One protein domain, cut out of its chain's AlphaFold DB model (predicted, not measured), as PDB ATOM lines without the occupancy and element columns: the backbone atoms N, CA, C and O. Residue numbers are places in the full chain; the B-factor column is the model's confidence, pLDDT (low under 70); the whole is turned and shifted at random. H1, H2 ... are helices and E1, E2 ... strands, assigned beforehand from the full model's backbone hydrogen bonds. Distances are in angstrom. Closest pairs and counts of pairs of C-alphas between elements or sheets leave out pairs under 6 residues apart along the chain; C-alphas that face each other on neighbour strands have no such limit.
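What this domain is: This is residues 18 to 128 of the 254 residues of an uncharacterized protein of Caenorhabditis elegans (UniProt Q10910). A single curved, twisted sheet of six long strands forms a wall, with its strands side by side in chain order, and one helix, H1, sits at one end of it, by the strand ends of E4, E5 and E6. The 111 printed residues hold six named strands and then one named helix, in the order E1 E2 E3 E4 E5 E6 H1. The sheet's order is E1 - E2 - E3 - E4 - E5 - E6, all antiparallel, and the class is mostly strand. The whole is loose, with a radius of gyration of the C-alphas of 16.9 A, and elongated, spanning 54 by 34 by 21 A.

How they stand to each other: E1, residues 18 to 29, is an edge strand and bends by 62 degrees at residue 21. It forms a hairpin with E2, residues 34 to 45, where N 27 and O 36 are 2.7 A apart, within hydrogen-bond range. E2 and E3, residues 48 to 59, are a hairpin with N 41 and O 52 at 2.7 A. E3 and E4, residues 62 to 73, are a hairpin with N 55 and O 66 at 2.8 A. E4 and E5, residues 76 to 87, are a hairpin with N 65 and O 84 at 2.7 A; E5 bends by 54 degrees at residue 79. E5 and E6, residues 90 to 99, the other edge strand, are a hairpin with N 81 and O 96 at 2.8 A. These six strands make a meander, each the antiparallel neighbour of the one before. E1 and E6 are apart. H1, residues 110 to 126, is on the sheet at a height of 6.3 A over it, and lies over none of the strands, but only just: 2 of its C-alphas fall on E5. Its closest C-alphas to E6 are those of Phe 112 and Phe 99, 5.5 A apart; to E5, Phe 115 and Gln 76, 6.6 A; to E4, Val 119 and Val 73, 6.7 A. In H1 every O i to N i+4 pair is within hydrogen-bond range.

Where its parts are: E1 begins at C-alpha 18, (144.266, 103.302, 184.954), and is 29.9 A long from first to last C-alpha. E2 measures 36.0 A, E3 36.6 A, E4 35.7 A, E5 33.7 A and E6 29.1 A; E6 ends at C-alpha 99, (162.802, 107.376, 176.580). H1, 24.9 A long, ends at C-alpha 126, (145.962, 98.196, 168.205).

The domain as a whole: The C-alphas of Arg 88 and Arg 128 are the two farthest apart, at 55.6 A. The printed part has no cut. The links between successive strands are tight, and the link from E6 to H1 is short. Mean pLDDT of the printed part is 83.2; it is under 70 at residues 18 to 22, 30 to 32, 103 and 126 to 128.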
ATOM      1  N   GLN A  18     143.824 102.969 183.609       52.38
ATOM      2  CA  GLN A  18     144.266 103.302 184.954       52.38
ATOM      3  C   GLN A  18     144.426 104.822 185.025       52.38
ATOM      4  O   GLN A  18     145.394 105.407 184.539       52.38
ATOM      5  N   ILE A  19     143.426 105.470 185.613       53.87
ATOM      6  CA  ILE A  19     143.527 106.856 186.055       53.87
ATOM      7  C   ILE A  19     144.198 106.800 187.429       53.87
ATOM      8  O   ILE A  19     143.554 106.453 188.419       53.87
ATOM      9  N   ASN A  20     145.501 107.076 187.494       63.20
ATOM     10  CA  ASN A  20     146.211 107.186 188.762       63.20
ATOM     11  C   ASN A  20     146.032 108.624 189.288       63.20
ATOM     12  O   ASN A  20     146.685 109.567 188.846       63.20
ATOM     13  N   LEU A  21     145.098 108.804 190.230       64.93
ATOM     14  CA  LEU A  21     144.801 110.111 190.850       64.93
ATOM     15  C   LEU A  21     146.027 110.747 191.514       64.93
ATOM     16  O   LEU A  21     146.095 111.965 191.681       64.93
ATOM     17  N   GLY A  22     146.994 109.904 191.843       68.69
ATOM     18  CA  GLY A  22     148.293 110.257 192.341       68.69
ATOM     19  C   GLY A  22     148.757 109.257 193.387       68.69
ATOM     20  O   GLY A  22     147.970 108.545 194.005       68.69
ATOM     21  N   SER A  23     150.063 109.211 193.578       77.88
ATOM     22  CA  SER A  23     150.731 108.525 194.669       77.88
ATOM     23  C   SER A  23     151.323 109.574 195.592       77.88
ATOM     24  O   SER A  23     151.777 110.621 195.138       77.88
ATOM     25  N   PHE A  24     151.301 109.290 196.884       84.41
ATOM     26  CA  PHE A  24     152.020 110.044 197.894       84.41
ATOM     27  C   PHE A  24     152.777 109.040 198.750       84.41
ATOM     28  O   PHE A  24     152.222 107.996 199.107       84.41
ATOM     29  N   PHE A  25     154.026 109.341 199.075       84.74
ATOM     30  CA  PHE A  25     154.812 108.542 199.998       84.74
ATOM     31  C   PHE A  25     155.605 109.438 200.941       84.74
ATOM     32  O   PHE A  25     156.017 110.543 200.591       84.74
ATOM     33  N   LEU A  26     155.816 108.924 202.149       84.33
ATOM     34  CA  LEU A  26     156.671 109.511 203.165       84.33
ATOM     35  C   LEU A  26     157.369 108.360 203.888       84.33
ATOM     36  O   LEU A  26     156.739 107.595 204.618       84.33
ATOM     37  N   HIS A  27     158.668 108.227 203.665       84.74
ATOM     38  CA  HIS A  27     159.501 107.180 204.227       84.74
ATOM     39  C   HIS A  27     160.616 107.803 205.072       84.74
ATOM     40  O   HIS A  27     161.513 108.452 204.532       84.74
ATOM     41  N   PRO A  28     160.621 107.604 206.400       78.57
ATOM     42  CA  PRO A  28     161.826 107.849 207.179       78.57
ATOM     43  C   PRO A  28     162.916 106.847 206.757       78.57
ATOM     44  O   PRO A  28     162.697 105.632 206.760       78.57
ATOM     45  N   GLN A  29     164.102 107.342 206.393       73.88
ATOM     46  CA  GLN A  29     165.258 106.507 206.067       73.88
ATOM     47  C   GLN A  29     165.864 105.945 207.356       73.88
ATOM     48  O   GLN A  29     166.569 106.638 208.094       73.88
ATOM     49  N   GLN A  30     165.607 104.657 207.589       64.47
ATOM     50  CA  GLN A  30     165.930 103.944 208.829       64.47
ATOM     51  C   GLN A  30     167.427 103.955 209.184       64.47
ATOM     52  O   GLN A  30     167.762 103.969 210.364       64.47
ATOM     53  N   ASN A  31     168.325 104.013 208.194       65.74
ATOM     54  CA  ASN A  31     169.761 103.845 208.442       65.74
ATOM     55  C   ASN A  31     170.535 105.153 208.682       65.74
ATOM     56  O   ASN A  31     171.561 105.113 209.353       65.74
ATOM     57  N   ASN A  32     170.051 106.310 208.208       68.45
ATOM     58  CA  ASN A  32     170.807 107.579 208.266       68.45
ATOM     59  C   ASN A  32     170.053 108.737 208.948       68.45
ATOM     60  O   ASN A  32     170.521 109.880 208.922       68.45
ATOM     61  N   GLY A  33     168.885 108.472 209.545       71.93
ATOM     62  CA  GLY A  33     168.032 109.519 210.119       71.93
ATOM     63  C   GLY A  33     167.534 110.517 209.071       71.93
ATOM     64  O   GLY A  33     167.335 111.689 209.380       71.93
ATOM     65  N   GLY A  34     167.418 110.060 207.826       84.59
ATOM     66  CA  GLY A  34     166.910 110.852 206.721       84.59
ATOM     67  C   GLY A  34     165.404 110.720 206.556       84.59
ATOM     68  O   GLY A  34     164.742 109.934 207.236       84.59
ATOM     69  N   PHE A  35     164.872 111.461 205.604       86.68
ATOM     70  CA  PHE A  35     163.504 111.359 205.140       86.68
ATOM     71  C   PHE A  35     163.497 111.323 203.618       86.68
ATOM     72  O   PHE A  35     164.418 111.808 202.958       86.68
ATOM     73  N   ASP A  36     162.435 110.753 203.080       88.40
ATOM     74  CA  ASP A  36     162.170 110.701 201.659       88.40
ATOM     75  C   ASP A  36     160.668 110.829 201.463       88.40
ATOM     76  O   ASP A  36     159.889 110.053 202.020       88.40
ATOM     77  N   MET A  37     160.251 111.857 200.749       87.93
ATOM     78  CA  MET A  37     158.852 112.129 200.499       87.93
ATOM     79  C   MET A  37     158.647 112.453 199.040       87.93
ATOM     80  O   MET A  37     159.464 113.125 198.418       87.93
ATOM     81  N   GLY A  38     157.516 112.038 198.501       87.10
ATOM     82  CA  GLY A  38     157.207 112.345 197.125       87.10
ATOM     83  C   GLY A  38     155.738 112.237 196.824       87.10
ATOM     84  O   GLY A  38     154.971 111.557 197.509       87.10
ATOM     85  N   MET A  39     155.352 112.949 195.780       86.51
ATOM     86  CA  MET A  39     154.031 112.891 195.197       86.51
ATOM     87  C   MET A  39     154.162 112.732 193.692       86.51
ATOM     88  O   MET A  39     154.955 113.418 193.055       86.51
ATOM     89  N   GLY A  40     153.375 111.841 193.107       84.72
ATOM     90  CA  GLY A  40     153.306 111.658 191.663       84.72
ATOM     91  C   GLY A  40     151.866 111.637 191.203       84.72
ATOM     92  O   GLY A  40     151.019 111.132 191.918       84.72
ATOM     93  N   GLN A  41     151.575 112.151 190.020       79.60
ATOM     94  CA  GLN A  41     150.292 112.029 189.348       79.60
ATOM     95  C   GLN A  41     150.530 111.499 187.938       79.60
ATOM     96  O   GLN A  41     151.416 111.972 187.226       79.60
ATOM     97  N   GLY A  42     149.730 110.519 187.524       81.30
ATOM     98  CA  GLY A  42     149.861 109.944 186.196       81.30
ATOM     99  C   GLY A  42     148.536 109.444 185.653       81.30
ATOM    100  O   GLY A  42     147.667 108.987 186.380       81.30
ATOM    101  N   ALA A  43     148.362 109.507 184.348       76.19
ATOM    102  CA  ALA A  43     147.218 108.887 183.702       76.19
ATOM    103  C   ALA A  43     147.731 108.029 182.559       76.19
ATOM    104  O   ALA A  43     148.537 108.499 181.759       76.19
ATOM    105  N   ASN A  44     147.248 106.793 182.481       78.21
ATOM    106  CA  ASN A  44     147.480 105.918 181.344       78.21
ATOM    107  C   ASN A  44     146.130 105.438 180.809       78.21
ATOM    108  O   ASN A  44     145.527 104.479 181.298       78.21
ATOM    109  N   ILE A  45     145.638 106.146 179.800       77.53
ATOM    110  CA  ILE A  45     144.411 105.841 179.081       77.53
ATOM    111  C   ILE A  45     144.818 105.228 177.747       77.53
ATOM    112  O   ILE A  45     145.235 105.927 176.826       77.53
ATOM    113  N   LEU A  46     144.699 103.902 177.650       79.34
ATOM    114  CA  LEU A  46     144.988 103.148 176.424       79.34
ATOM    115  C   LEU A  46     146.410 103.398 175.892       79.34
ATOM    116  O   LEU A  46     146.598 103.579 174.698       79.34
ATOM    117  N   GLY A  47     147.414 103.449 176.769       76.35
ATOM    118  CA  GLY A  47     148.798 103.716 176.377       76.35
ATOM    119  C   GLY A  47     149.127 105.200 176.187       76.35
ATOM    120  O   GLY A  47     150.271 105.523 175.881       76.35
ATOM    121  N   PHE A  48     148.172 106.108 176.382       84.33
ATOM    122  CA  PHE A  48     148.404 107.544 176.288       84.33
ATOM    123  C   PHE A  48     148.139 108.241 177.610       84.33
ATOM    124  O   PHE A  48     147.226 107.885 178.353       84.33
ATOM    125  N   GLY A  49     148.909 109.285 177.885       85.53
ATOM    126  CA  GLY A  49     148.629 110.175 178.998       85.53
ATOM    127  C   GLY A  49     149.875 110.859 179.524       85.53
ATOM    128  O   GLY A  49     150.783 111.159 178.755       85.53
ATOM    129  N   GLY A  50     149.878 111.160 180.816       84.40
ATOM    130  CA  GLY A  50     150.897 111.981 181.461       84.40
ATOM    131  C   GLY A  50     151.516 111.288 182.664       84.40
ATOM    132  O   GLY A  50     150.895 110.423 183.279       84.40
ATOM    133  N   ASP A  51     152.724 111.713 182.997       85.16
ATOM    134  CA  ASP A  51     153.517 111.302 184.151       85.16
ATOM    135  C   ASP A  51     154.129 112.577 184.734       85.16
ATOM    136  O   ASP A  51     154.735 113.364 184.009       85.16
ATOM    137  N   ARG A  52     153.882 112.851 186.013       88.25
ATOM    138  CA  ARG A  52     154.513 113.959 186.731       88.25
ATOM    139  C   ARG A  52     154.738 113.555 188.167       88.25
ATOM    140  O   ARG A  52     153.883 112.909 188.764       88.25
ATOM    141  N   SER A  53     155.838 113.975 188.752       87.87
ATOM    142  CA  SER A  53     156.142 113.704 190.146       87.87
ATOM    143  C   SER A  53     157.127 114.712 190.681       87.87
ATOM    144  O   SER A  53     157.840 115.381 189.937       87.87
ATOM    145  N   PHE A  54     157.112 114.831 191.994       89.46
ATOM    146  CA  PHE A  54     157.996 115.656 192.774       89.46
ATOM    147  C   PHE A  54     158.434 114.842 193.983       89.46
ATOM    148  O   PHE A  54     157.592 114.294 194.689       89.46
ATOM    149  N   ASN A  55     159.737 114.793 194.224       90.04
ATOM    150  CA  ASN A  55     160.355 114.068 195.319       90.04
ATOM    151  C   ASN A  55     161.291 115.011 196.084       90.04
ATOM    152  O   ASN A  55     162.002 115.818 195.488       90.04
ATOM    153  N   LEU A  56     161.308 114.892 197.403       89.68
ATOM    154  CA  LEU A  56     162.222 115.564 198.311       89.68
ATOM    155  C   LEU A  56     162.789 114.502 199.251       89.68
ATOM    156  O   LEU A  56     162.048 113.872 200.002       89.68
ATOM    157  N   ALA A  57     164.104 114.364 199.265       90.22
ATOM    158  CA  ALA A  57     164.814 113.533 200.218       90.22
ATOM    159  C   ALA A  57     165.859 114.363 200.962       90.22
ATOM    160  O   ALA A  57     166.371 115.362 200.455       90.22
ATOM    161  N   GLY A  58     166.204 113.950 202.172       88.41
ATOM    162  CA  GLY A  58     167.253 114.605 202.935       88.41
ATOM    163  C   GLY A  58     167.748 113.755 204.083       88.41
ATOM    164  O   GLY A  58     167.004 112.981 204.672       88.41
ATOM    165  N   ASN A  59     169.024 113.894 204.409       88.36
ATOM    166  CA  ASN A  59     169.661 113.269 205.557       88.36
ATOM    167  C   ASN A  59     170.782 114.183 206.078       88.36
ATOM    168  O   ASN A  59     170.953 115.314 205.629       88.36
ATOM    169  N   ARG A  60     171.574 113.706 207.043       84.42
ATOM    170  CA  ARG A  60     172.679 114.499 207.612       84.42
ATOM    171  C   ARG A  60     173.785 114.860 206.609       84.42
ATOM    172  O   ARG A  60     174.568 115.757 206.897       84.42
ATOM    173  N   ALA A  61     173.885 114.156 205.483       85.73
ATOM    174  CA  ALA A  61     174.900 114.392 204.459       85.73
ATOM    175  C   ALA A  61     174.445 115.388 203.378       85.73
ATOM    176  O   ALA A  61     175.300 115.961 202.701       85.73
ATOM    177  N   GLY A  62     173.137 115.626 203.240       89.22
ATOM    178  CA  GLY A  62     172.602 116.548 202.247       89.22
ATOM    179  C   GLY A  62     171.100 116.415 202.012       89.22
ATOM    180  O   GLY A  62     170.401 115.665 202.694       89.22
ATOM    181  N   PHE A  63     170.614 117.149 201.020       91.02
ATOM    182  CA  PHE A  63     169.243 117.129 200.527       91.02
ATOM    183  C   PHE A  63     169.217 116.858 199.021       91.02
ATOM    184  O   PHE A  63     170.190 117.112 198.317       91.02
ATOM    185  N   ALA A  64     168.087 116.368 198.531       90.17
ATOM    186  CA  ALA A  64     167.802 116.180 197.122       90.17
ATOM    187  C   ALA A  64     166.346 116.555 196.836       90.17
ATOM    188  O   ALA A  64     165.426 116.139 197.535       90.17
ATOM    189  N   LEU A  65     166.150 117.338 195.790       91.71
ATOM    190  CA  LEU A  65     164.878 117.708 195.194       91.71
ATOM    191  C   LEU A  65     164.855 117.117 193.790       91.71
ATOM    192  O   LEU A  65     165.774 117.347 193.012       91.71
ATOM    193  N   GLY A  66     163.817 116.368 193.454       92.00
ATOM    194  CA  GLY A  66     163.632 115.765 192.143       92.00
ATOM    195  C   GLY A  66     162.245 116.062 191.602       92.00
ATOM    196  O   GLY A  66     161.278 116.160 192.349       92.00
ATOM    197  N   SER A  67     162.142 116.196 190.294       89.37
ATOM    198  CA  SER A  67     160.889 116.340 189.571       89.37
ATOM    199  C   SER A  67     160.959 115.513 188.302       89.37
ATOM    200  O   SER A  67     162.010 115.427 187.668       89.37
ATOM    201  N   ASN A  68     159.844 114.910 187.914       90.21
ATOM    202  CA  ASN A  68     159.716 114.303 186.605       90.21
ATOM    203  C   ASN A  68     158.511 114.890 185.869       90.21
ATOM    204  O   ASN A  68     157.511 115.283 186.477       90.21
ATOM    205  N   ASN A  69     158.635 115.008 184.551       89.72
ATOM    206  CA  ASN A  69     157.553 115.473 183.702       89.72
ATOM    207  C   ASN A  69     157.639 114.779 182.347       89.72
ATOM    208  O   ASN A  69     158.597 114.967 181.594       89.72
ATOM    209  N   GLY A  70     156.641 113.965 182.044       90.84
ATOM    210  CA  GLY A  70     156.595 113.171 180.834       90.84
ATOM    211  C   GLY A  70     155.185 112.887 180.345       90.84
ATOM    212  O   GLY A  70     154.167 113.218 180.963       90.84
ATOM    213  N   ALA A  71     155.148 112.248 179.188       89.58
ATOM    214  CA  ALA A  71     153.958 111.728 178.554       89.58
ATOM    215  C   ALA A  71     154.129 110.237 178.269       89.58
ATOM    216  O   ALA A  71     155.239 109.744 178.075       89.58
ATOM    217  N   LEU A  72     153.011 109.528 178.212       89.32
ATOM    218  CA  LEU A  72     152.945 108.165 177.718       89.32
ATOM    219  C   LEU A  72     152.486 108.197 176.263       89.32
ATOM    220  O   LEU A  72     151.474 108.820 175.937       89.32
ATOM    221  N   VAL A  73     153.228 107.509 175.401       88.25
ATOM    222  CA  VAL A  73     152.883 107.265 174.000       88.25
ATOM    223  C   VAL A  73     152.976 105.766 173.772       88.25
ATOM    224  O   VAL A  73     154.041 105.172 173.911       88.25
ATOM    225  N   GLY A  74     151.849 105.124 173.476       85.89
ATOM    226  CA  GLY A  74     151.787 103.670 173.334       85.89
ATOM    227  C   GLY A  74     152.275 102.880 174.554       85.89
ATOM    228  O   GLY A  74     152.914 101.840 174.425       85.89
ATOM    229  N   GLY A  75     152.021 103.405 175.749       82.38
ATOM    230  CA  GLY A  75     152.445 102.843 177.028       82.38
ATOM    231  C   GLY A  75     153.901 103.143 177.383       82.38
ATOM    232  O   GLY A  75     154.335 102.765 178.466       82.38
ATOM    233  N   GLN A  76     154.650 103.828 176.513       86.62
ATOM    234  CA  GLN A  76     156.047 104.185 176.743       86.62
ATOM    235  C   GLN A  76     156.183 105.628 177.207       86.62
ATOM    236  O   GLN A  76     155.633 106.537 176.584       86.62
ATOM    237  N   ARG A  77     156.956 105.841 178.271       87.44
ATOM    238  CA  ARG A  77     157.282 107.171 178.774       87.44
ATOM    239  C   ARG A  77     158.239 107.896 177.836       87.44
ATOM    240  O   ARG A  77     159.226 107.333 177.372       87.44
ATOM    241  N   VAL A  78     157.958 109.165 177.602       91.03
ATOM    242  CA  VAL A  78     158.893 110.145 177.060       91.03
ATOM    243  C   VAL A  78     158.792 111.391 177.922       91.03
ATOM    244  O   VAL A  78     157.707 111.940 178.100       91.03
ATOM    245  N   GLY A  79     159.899 111.819 178.512       90.97
ATOM    246  CA  GLY A  79     159.862 112.917 179.467       90.97
ATOM    247  C   GLY A  79     161.234 113.382 179.901       90.97
ATOM    248  O   GLY A  79     162.257 112.877 179.440       90.97
ATOM    249  N   VAL A  80     161.230 114.363 180.791       89.49
ATOM    250  CA  VAL A  80     162.423 114.914 181.415       89.49
ATOM    251  C   VAL A  80     162.364 114.635 182.906       89.49
ATOM    252  O   VAL A  80     161.361 114.920 183.564       89.49
ATOM    253  N   ASP A  81     163.465 114.113 183.421       89.52
ATOM    254  CA  ASP A  81     163.715 113.967 184.845       89.52
ATOM    255  C   ASP A  81     164.716 115.042 185.235       89.52
ATOM    256  O   ASP A  81     165.754 115.194 184.591       89.52
ATOM    257  N   GLY A  82     164.390 115.829 186.247       90.47
ATOM    258  CA  GLY A  82     165.229 116.904 186.747       90.47
ATOM    259  C   GLY A  82     165.427 116.786 188.246       90.47
ATOM    260  O   GLY A  82     164.584 116.244 188.957       90.47
ATOM    261  N   GLY A  83     166.531 117.323 188.742       91.08
ATOM    262  CA  GLY A  83     166.756 117.393 190.173       91.08
ATOM    263  C   GLY A  83     167.895 118.317 190.564       91.08
ATOM    264  O   GLY A  83     168.761 118.645 189.754       91.08
ATOM    265  N   ILE A  84     167.855 118.736 191.822       90.20
ATOM    266  CA  ILE A  84     168.878 119.521 192.499       90.20
ATOM    267  C   ILE A  84     169.173 118.841 193.831       90.20
ATOM    268  O   ILE A  84     168.273 118.657 194.647       90.20
ATOM    269  N   GLY A  85     170.428 118.480 194.057       89.59
ATOM    270  CA  GLY A  85     170.932 117.983 195.327       89.59
ATOM    271  C   GLY A  85     171.941 118.948 195.924       89.59
ATOM    272  O   GLY A  85     172.618 119.672 195.206       89.59
ATOM    273  N   GLY A  86     172.042 118.980 197.244       87.94
ATOM    274  CA  GLY A  86     173.049 119.766 197.940       87.94
ATOM    275  C   GLY A  86     173.565 119.014 199.153       87.94
ATOM    276  O   GLY A  86     172.778 118.534 199.965       87.94
ATOM    277  N   GLY A  87     174.879 118.919 199.290       88.88
ATOM    278  CA  GLY A  87     175.530 118.210 200.383       88.88
ATOM    279  C   GLY A  87     176.886 118.804 200.735       88.88
ATOM    280  O   GLY A  87     177.245 119.900 200.309       88.88
ATOM    281  N   ARG A  88     177.656 118.058 201.532       82.52
ATOM    282  CA  ARG A  88     178.999 118.474 201.984       82.52
ATOM    283  C   ARG A  88     179.975 118.732 200.830       82.52
ATOM    284  O   ARG A  88     180.947 119.453 201.017       82.52
ATOM    285  N   GLU A  89     179.701 118.150 199.669       82.82
ATOM    286  CA  GLU A  89     180.539 118.197 198.469       82.82
ATOM    287  C   GLU A  89     180.083 119.269 197.465       82.82
ATOM    288  O   GLU A  89     180.754 119.508 196.465       82.82
ATOM    289  N   GLY A  90     178.991 119.981 197.762       88.24
ATOM    290  CA  GLY A  90     178.492 121.085 196.949       88.24
ATOM    291  C   GLY A  90     177.041 120.910 196.525       88.24
ATOM    292  O   GLY A  90     176.273 120.177 197.148       88.24
ATOM    293  N   VAL A  91     176.666 121.651 195.483       90.12
ATOM    294  CA  VAL A  91     175.333 121.613 194.879       90.12
ATOM    295  C   VAL A  91     175.439 120.953 193.513       90.12
ATOM    296  O   VAL A  91     176.213 121.383 192.661       90.12
ATOM    297  N   GLU A  92     174.625 119.933 193.306       84.29
ATOM    298  CA  GLU A  92     174.500 119.188 192.064       84.29
ATOM    299  C   GLU A  92     173.148 119.509 191.436       84.29
ATOM    300  O   GLU A  92     172.123 119.532 192.114       84.29
ATOM    301  N   MET A  93     173.127 119.764 190.132       90.68
ATOM    302  CA  MET A  93     171.893 119.973 189.380       90.68
ATOM    303  C   MET A  93     171.959 119.150 188.105       90.68
ATOM    304  O   MET A  93     172.983 119.136 187.420       90.68
ATOM    305  N   GLY A  94     170.867 118.468 187.782       89.76
ATOM    306  CA  GLY A  94     170.812 117.566 186.646       89.76
ATOM    307  C   GLY A  94     169.451 117.575 185.975       89.76
ATOM    308  O   GLY A  94     168.414 117.746 186.613       89.76
ATOM    309  N   SER A  95     169.471 117.370 184.665       88.48
ATOM    310  CA  SER A  95     168.294 117.113 183.850       88.48
ATOM    311  C   SER A  95     168.645 116.036 182.830       88.48
ATOM    312  O   SER A  95     169.688 116.112 182.180       88.48
ATOM    313  N   GLN A  96     167.788 115.029 182.696       87.80
ATOM    314  CA  GLN A  96     167.938 113.955 181.727       87.80
ATOM    315  C   GLN A  96     166.621 113.729 180.989       87.80
ATOM    316  O   GLN A  96     165.570 113.547 181.596       87.80
ATOM    317  N   VAL A  97     166.696 113.684 179.658       89.77
ATOM    318  CA  VAL A  97     165.595 113.183 178.830       89.77
ATOM    319  C   VAL A  97     165.590 111.661 178.902       89.77
ATOM    320  O   VAL A  97     166.631 111.023 178.725       89.77
ATOM    321  N   GLN A  98     164.421 111.080 179.141       86.24
ATOM    322  CA  GLN A  98     164.238 109.645 179.290       86.24
ATOM    323  C   GLN A  98     163.238 109.130 178.257       86.24
ATOM    324  O   GLN A  98     162.156 109.699 178.076       86.24
ATOM    325  N   PHE A  99     163.621 108.049 177.580       89.73
ATOM    326  CA  PHE A  99     162.802 107.376 176.580       89.73
ATOM    327  C   PHE A  99     162.571 105.920 176.978       89.73
ATOM    328  O   PHE A  99     163.518 105.149 177.139       89.73
ATOM    329  N   GLY A 100     161.301 105.542 177.053       85.07
ATOM    330  CA  GLY A 100     160.850 104.206 177.406       85.07
ATOM    331  C   GLY A 100     160.804 103.959 178.912       85.07
ATOM    332  O   GLY A 100     161.452 104.636 179.706       85.07
ATOM    333  N   ASN A 101     160.017 102.954 179.291       80.23
ATOM    334  CA  ASN A 101     159.898 102.508 180.684       80.23
ATOM    335  C   ASN A 101     161.001 101.504 181.054       80.23
ATOM    336  O   ASN A 101     161.444 101.437 182.194       80.23
ATOM    337  N   GLU A 102     161.435 100.721 180.066       72.49
ATOM    338  CA  GLU A 102     162.459  99.684 180.177       72.49
ATOM    339  C   GLU A 102     163.365  99.790 178.955       72.49
ATOM    340  O   GLU A 102     163.181  99.099 177.950       72.49
ATOM    341  N   PRO A 103     164.297 100.743 178.973       66.78
ATOM    342  CA  PRO A 103     165.128 100.961 177.817       66.78
ATOM    343  C   PRO A 103     166.114  99.814 177.627       66.78
ATOM    344  O   PRO A 103     166.894  99.510 178.529       66.78
ATOM    345  N   ASN A 104     166.118  99.201 176.443       76.36
ATOM    346  CA  ASN A 104     167.068  98.141 176.129       76.36
ATOM    347  C   ASN A 104     168.481  98.735 175.892       76.36
ATOM    348  O   ASN A 104     168.670  99.431 174.889       76.36
ATOM    349  N   PRO A 105     169.481  98.461 176.763       71.11
ATOM    350  CA  PRO A 105     170.865  98.929 176.592       71.11
ATOM    351  C   PRO A 105     171.459  98.581 175.233       71.11
ATOM    352  O   PRO A 105     172.244  99.346 174.685       71.11
ATOM    353  N   GLY A 106     171.123  97.389 174.739       82.25
ATOM    354  CA  GLY A 106     171.732  96.811 173.549       82.25
ATOM    355  C   GLY A 106     171.089  97.273 172.248       82.25
ATOM    356  O   GLY A 106     171.476  96.789 171.187       82.25
ATOM    357  N   HIS A 107     170.090  98.161 172.296       85.24
ATOM    358  CA  HIS A 107     169.428  98.615 171.083       85.24
ATOM    359  C   HIS A 107     170.396  99.466 170.233       85.24
ATOM    360  O   HIS A 107     171.006 100.395 170.766       85.24
ATOM    361  N   PRO A 108     170.524  99.222 168.913       83.16
ATOM    362  CA  PRO A 108     171.515  99.901 168.068       83.16
ATOM    363  C   PRO A 108     171.348 101.429 168.011       83.16
ATOM    364  O   PRO A 108     172.324 102.151 167.850       83.16
ATOM    365  N   ALA A 109     170.124 101.932 168.192       84.36
ATOM    366  CA  ALA A 109     169.820 103.366 168.320       84.36
ATOM    367  C   ALA A 109     169.621 103.831 169.783       84.36
ATOM    368  O   ALA A 109     168.975 104.848 170.043       84.36
ATOM    369  N   GLY A 110     170.121 103.059 170.750       86.86
ATOM    370  CA  GLY A 110     170.034 103.344 172.179       86.86
ATOM    371  C   GLY A 110     168.603 103.414 172.722       86.86
ATOM    372  O   GLY A 110     167.671 102.806 172.185       86.86
ATOM    373  N   GLN A 111     168.443 104.198 173.792       85.65
ATOM    374  CA  GLN A 111     167.190 104.394 174.529       85.65
ATOM    375  C   GLN A 111     166.012 104.790 173.627       85.65
ATOM    376  O   GLN A 111     164.934 104.201 173.697       85.65
ATOM    377  N   PHE A 112     166.250 105.746 172.728       87.39
ATOM    378  CA  PHE A 112     165.245 106.235 171.790       87.39
ATOM    379  C   PHE A 112     164.796 105.158 170.795       87.39
ATOM    380  O   PHE A 112     163.609 105.042 170.496       87.39
ATOM    381  N   GLY A 113     165.721 104.336 170.303       85.39
ATOM    382  CA  GLY A 113     165.362 103.252 169.395       85.39
ATOM    383  C   GLY A 113     164.474 102.202 170.063       85.39
ATOM    384  O   GLY A 113     163.429 101.855 169.518       85.39
ATOM    385  N   SER A 114     164.820 101.800 171.290       86.64
ATOM    386  CA  SER A 114     163.983 100.896 172.088       86.64
ATOM    387  C   SER A 114     162.587 101.480 172.332       86.64
ATOM    388  O   SER A 114     161.592 100.758 172.275       86.64
ATOM    389  N   PHE A 115     162.497 102.790 172.578       89.71
ATOM    390  CA  PHE A 115     161.222 103.496 172.698       89.71
ATOM    391  C   PHE A 115     160.399 103.407 171.406       89.71
ATOM    392  O   PHE A 115     159.237 103.006 171.455       89.71
ATOM    393  N   MET A 116     160.994 103.715 170.249       90.25
ATOM    394  CA  MET A 116     160.290 103.684 168.963       90.25
ATOM    395  C   MET A 116     159.789 102.286 168.603       90.25
ATOM    396  O   MET A 116     158.677 102.153 168.092       90.25
ATOM    397  N   ASP A 117     160.567 101.247 168.891       88.19
ATOM    398  CA  ASP A 117     160.155  99.865 168.651       88.19
ATOM    399  C   ASP A 117     158.989  99.458 169.553       88.19
ATOM    400  O   ASP A 117     158.015  98.869 169.083       88.19
ATOM    401  N   ASN A 118     159.011  99.860 170.823       86.60
ATOM    402  CA  ASN A 118     157.892  99.624 171.730       86.60
ATOM    403  C   ASN A 118     156.623 100.387 171.309       86.60
ATOM    404  O   ASN A 118     155.526  99.824 171.353       86.60
ATOM    405  N   VAL A 119     156.755 101.631 170.839       86.34
ATOM    406  CA  VAL A 119     155.630 102.409 170.293       86.34
ATOM    407  C   VAL A 119     155.067 101.737 169.037       86.34
ATOM    408  O   VAL A 119     153.853 101.568 168.912       86.34
ATOM    409  N   LYS A 120     155.930 101.291 168.115       88.09
ATOM    410  CA  LYS A 120     155.512 100.530 166.928       88.09
ATOM    411  C   LYS A 120     154.791  99.241 167.307       88.09
ATOM    412  O   LYS A 120     153.761  98.931 166.705       88.09
ATOM    413  N   ASN A 121     155.294  98.512 168.301       84.55
ATOM    414  CA  ASN A 121     154.656  97.297 168.803       84.55
ATOM    415  C   ASN A 121     153.258  97.604 169.340       84.55
ATOM    416  O   ASN A 121     152.299  96.938 168.951       84.55
ATOM    417  N   PHE A 122     153.114  98.659 170.141       82.77
ATOM    418  CA  PHE A 122     151.818  99.101 170.643       82.77
ATOM    419  C   PHE A 122     150.812  99.386 169.513       82.77
ATOM    420  O   PHE A 122     149.702  98.848 169.518       82.77
ATOM    421  N   PHE A 123     151.198 100.166 168.498       82.99
ATOM    422  CA  PHE A 123     150.307 100.456 167.366       82.99
ATOM    423  C   PHE A 123     150.014  99.220 166.505       82.99
ATOM    424  O   PHE A 123     148.907  99.070 165.984       82.99
ATOM    425  N   SER A 124     150.971  98.300 166.402       81.94
ATOM    426  CA  SER A 124     150.767  97.022 165.714       81.94
ATOM    427  C   SER A 124     149.736  96.148 166.438       81.94
ATOM    428  O   SER A 124     148.938  95.478 165.781       81.94
ATOM    429  N   PHE A 125     149.706  96.185 167.774       71.37
ATOM    430  CA  PHE A 125     148.693  95.499 168.584       71.37
ATOM    431  C   PHE A 125     147.309  96.149 168.478       71.37
ATOM    432  O   PHE A 125     146.317  95.433 168.342       71.37
ATOM    433  N   LEU A 126     147.224  97.484 168.456       68.16
ATOM    434  CA  LEU A 126     145.962  98.196 168.205       68.16
ATOM    435  C   LEU A 126     145.319  97.777 166.877       68.16
ATOM    436  O   LEU A 126     144.108  97.576 166.815       68.16
ATOM    437  N   GLY A 127     146.131  97.584 165.833       63.74
ATOM    438  CA  GLY A 127     145.659  97.121 164.526       63.74
ATOM    439  C   GLY A 127     145.219  95.652 164.478       63.74
ATOM    440  O   GLY A 127     144.565  95.256 163.515       63.74
ATOM    441  N   ARG A 128     145.560  94.833 165.484       62.75
ATOM    442  CA  ARG A 128     145.287  93.380 165.511       62.75
ATOM    443  C   ARG A 128     144.287  92.933 166.585       62.75
ATOM    444  O   ARG A 128     143.990  91.744 166.659       62.75
TER     445      ARG A 128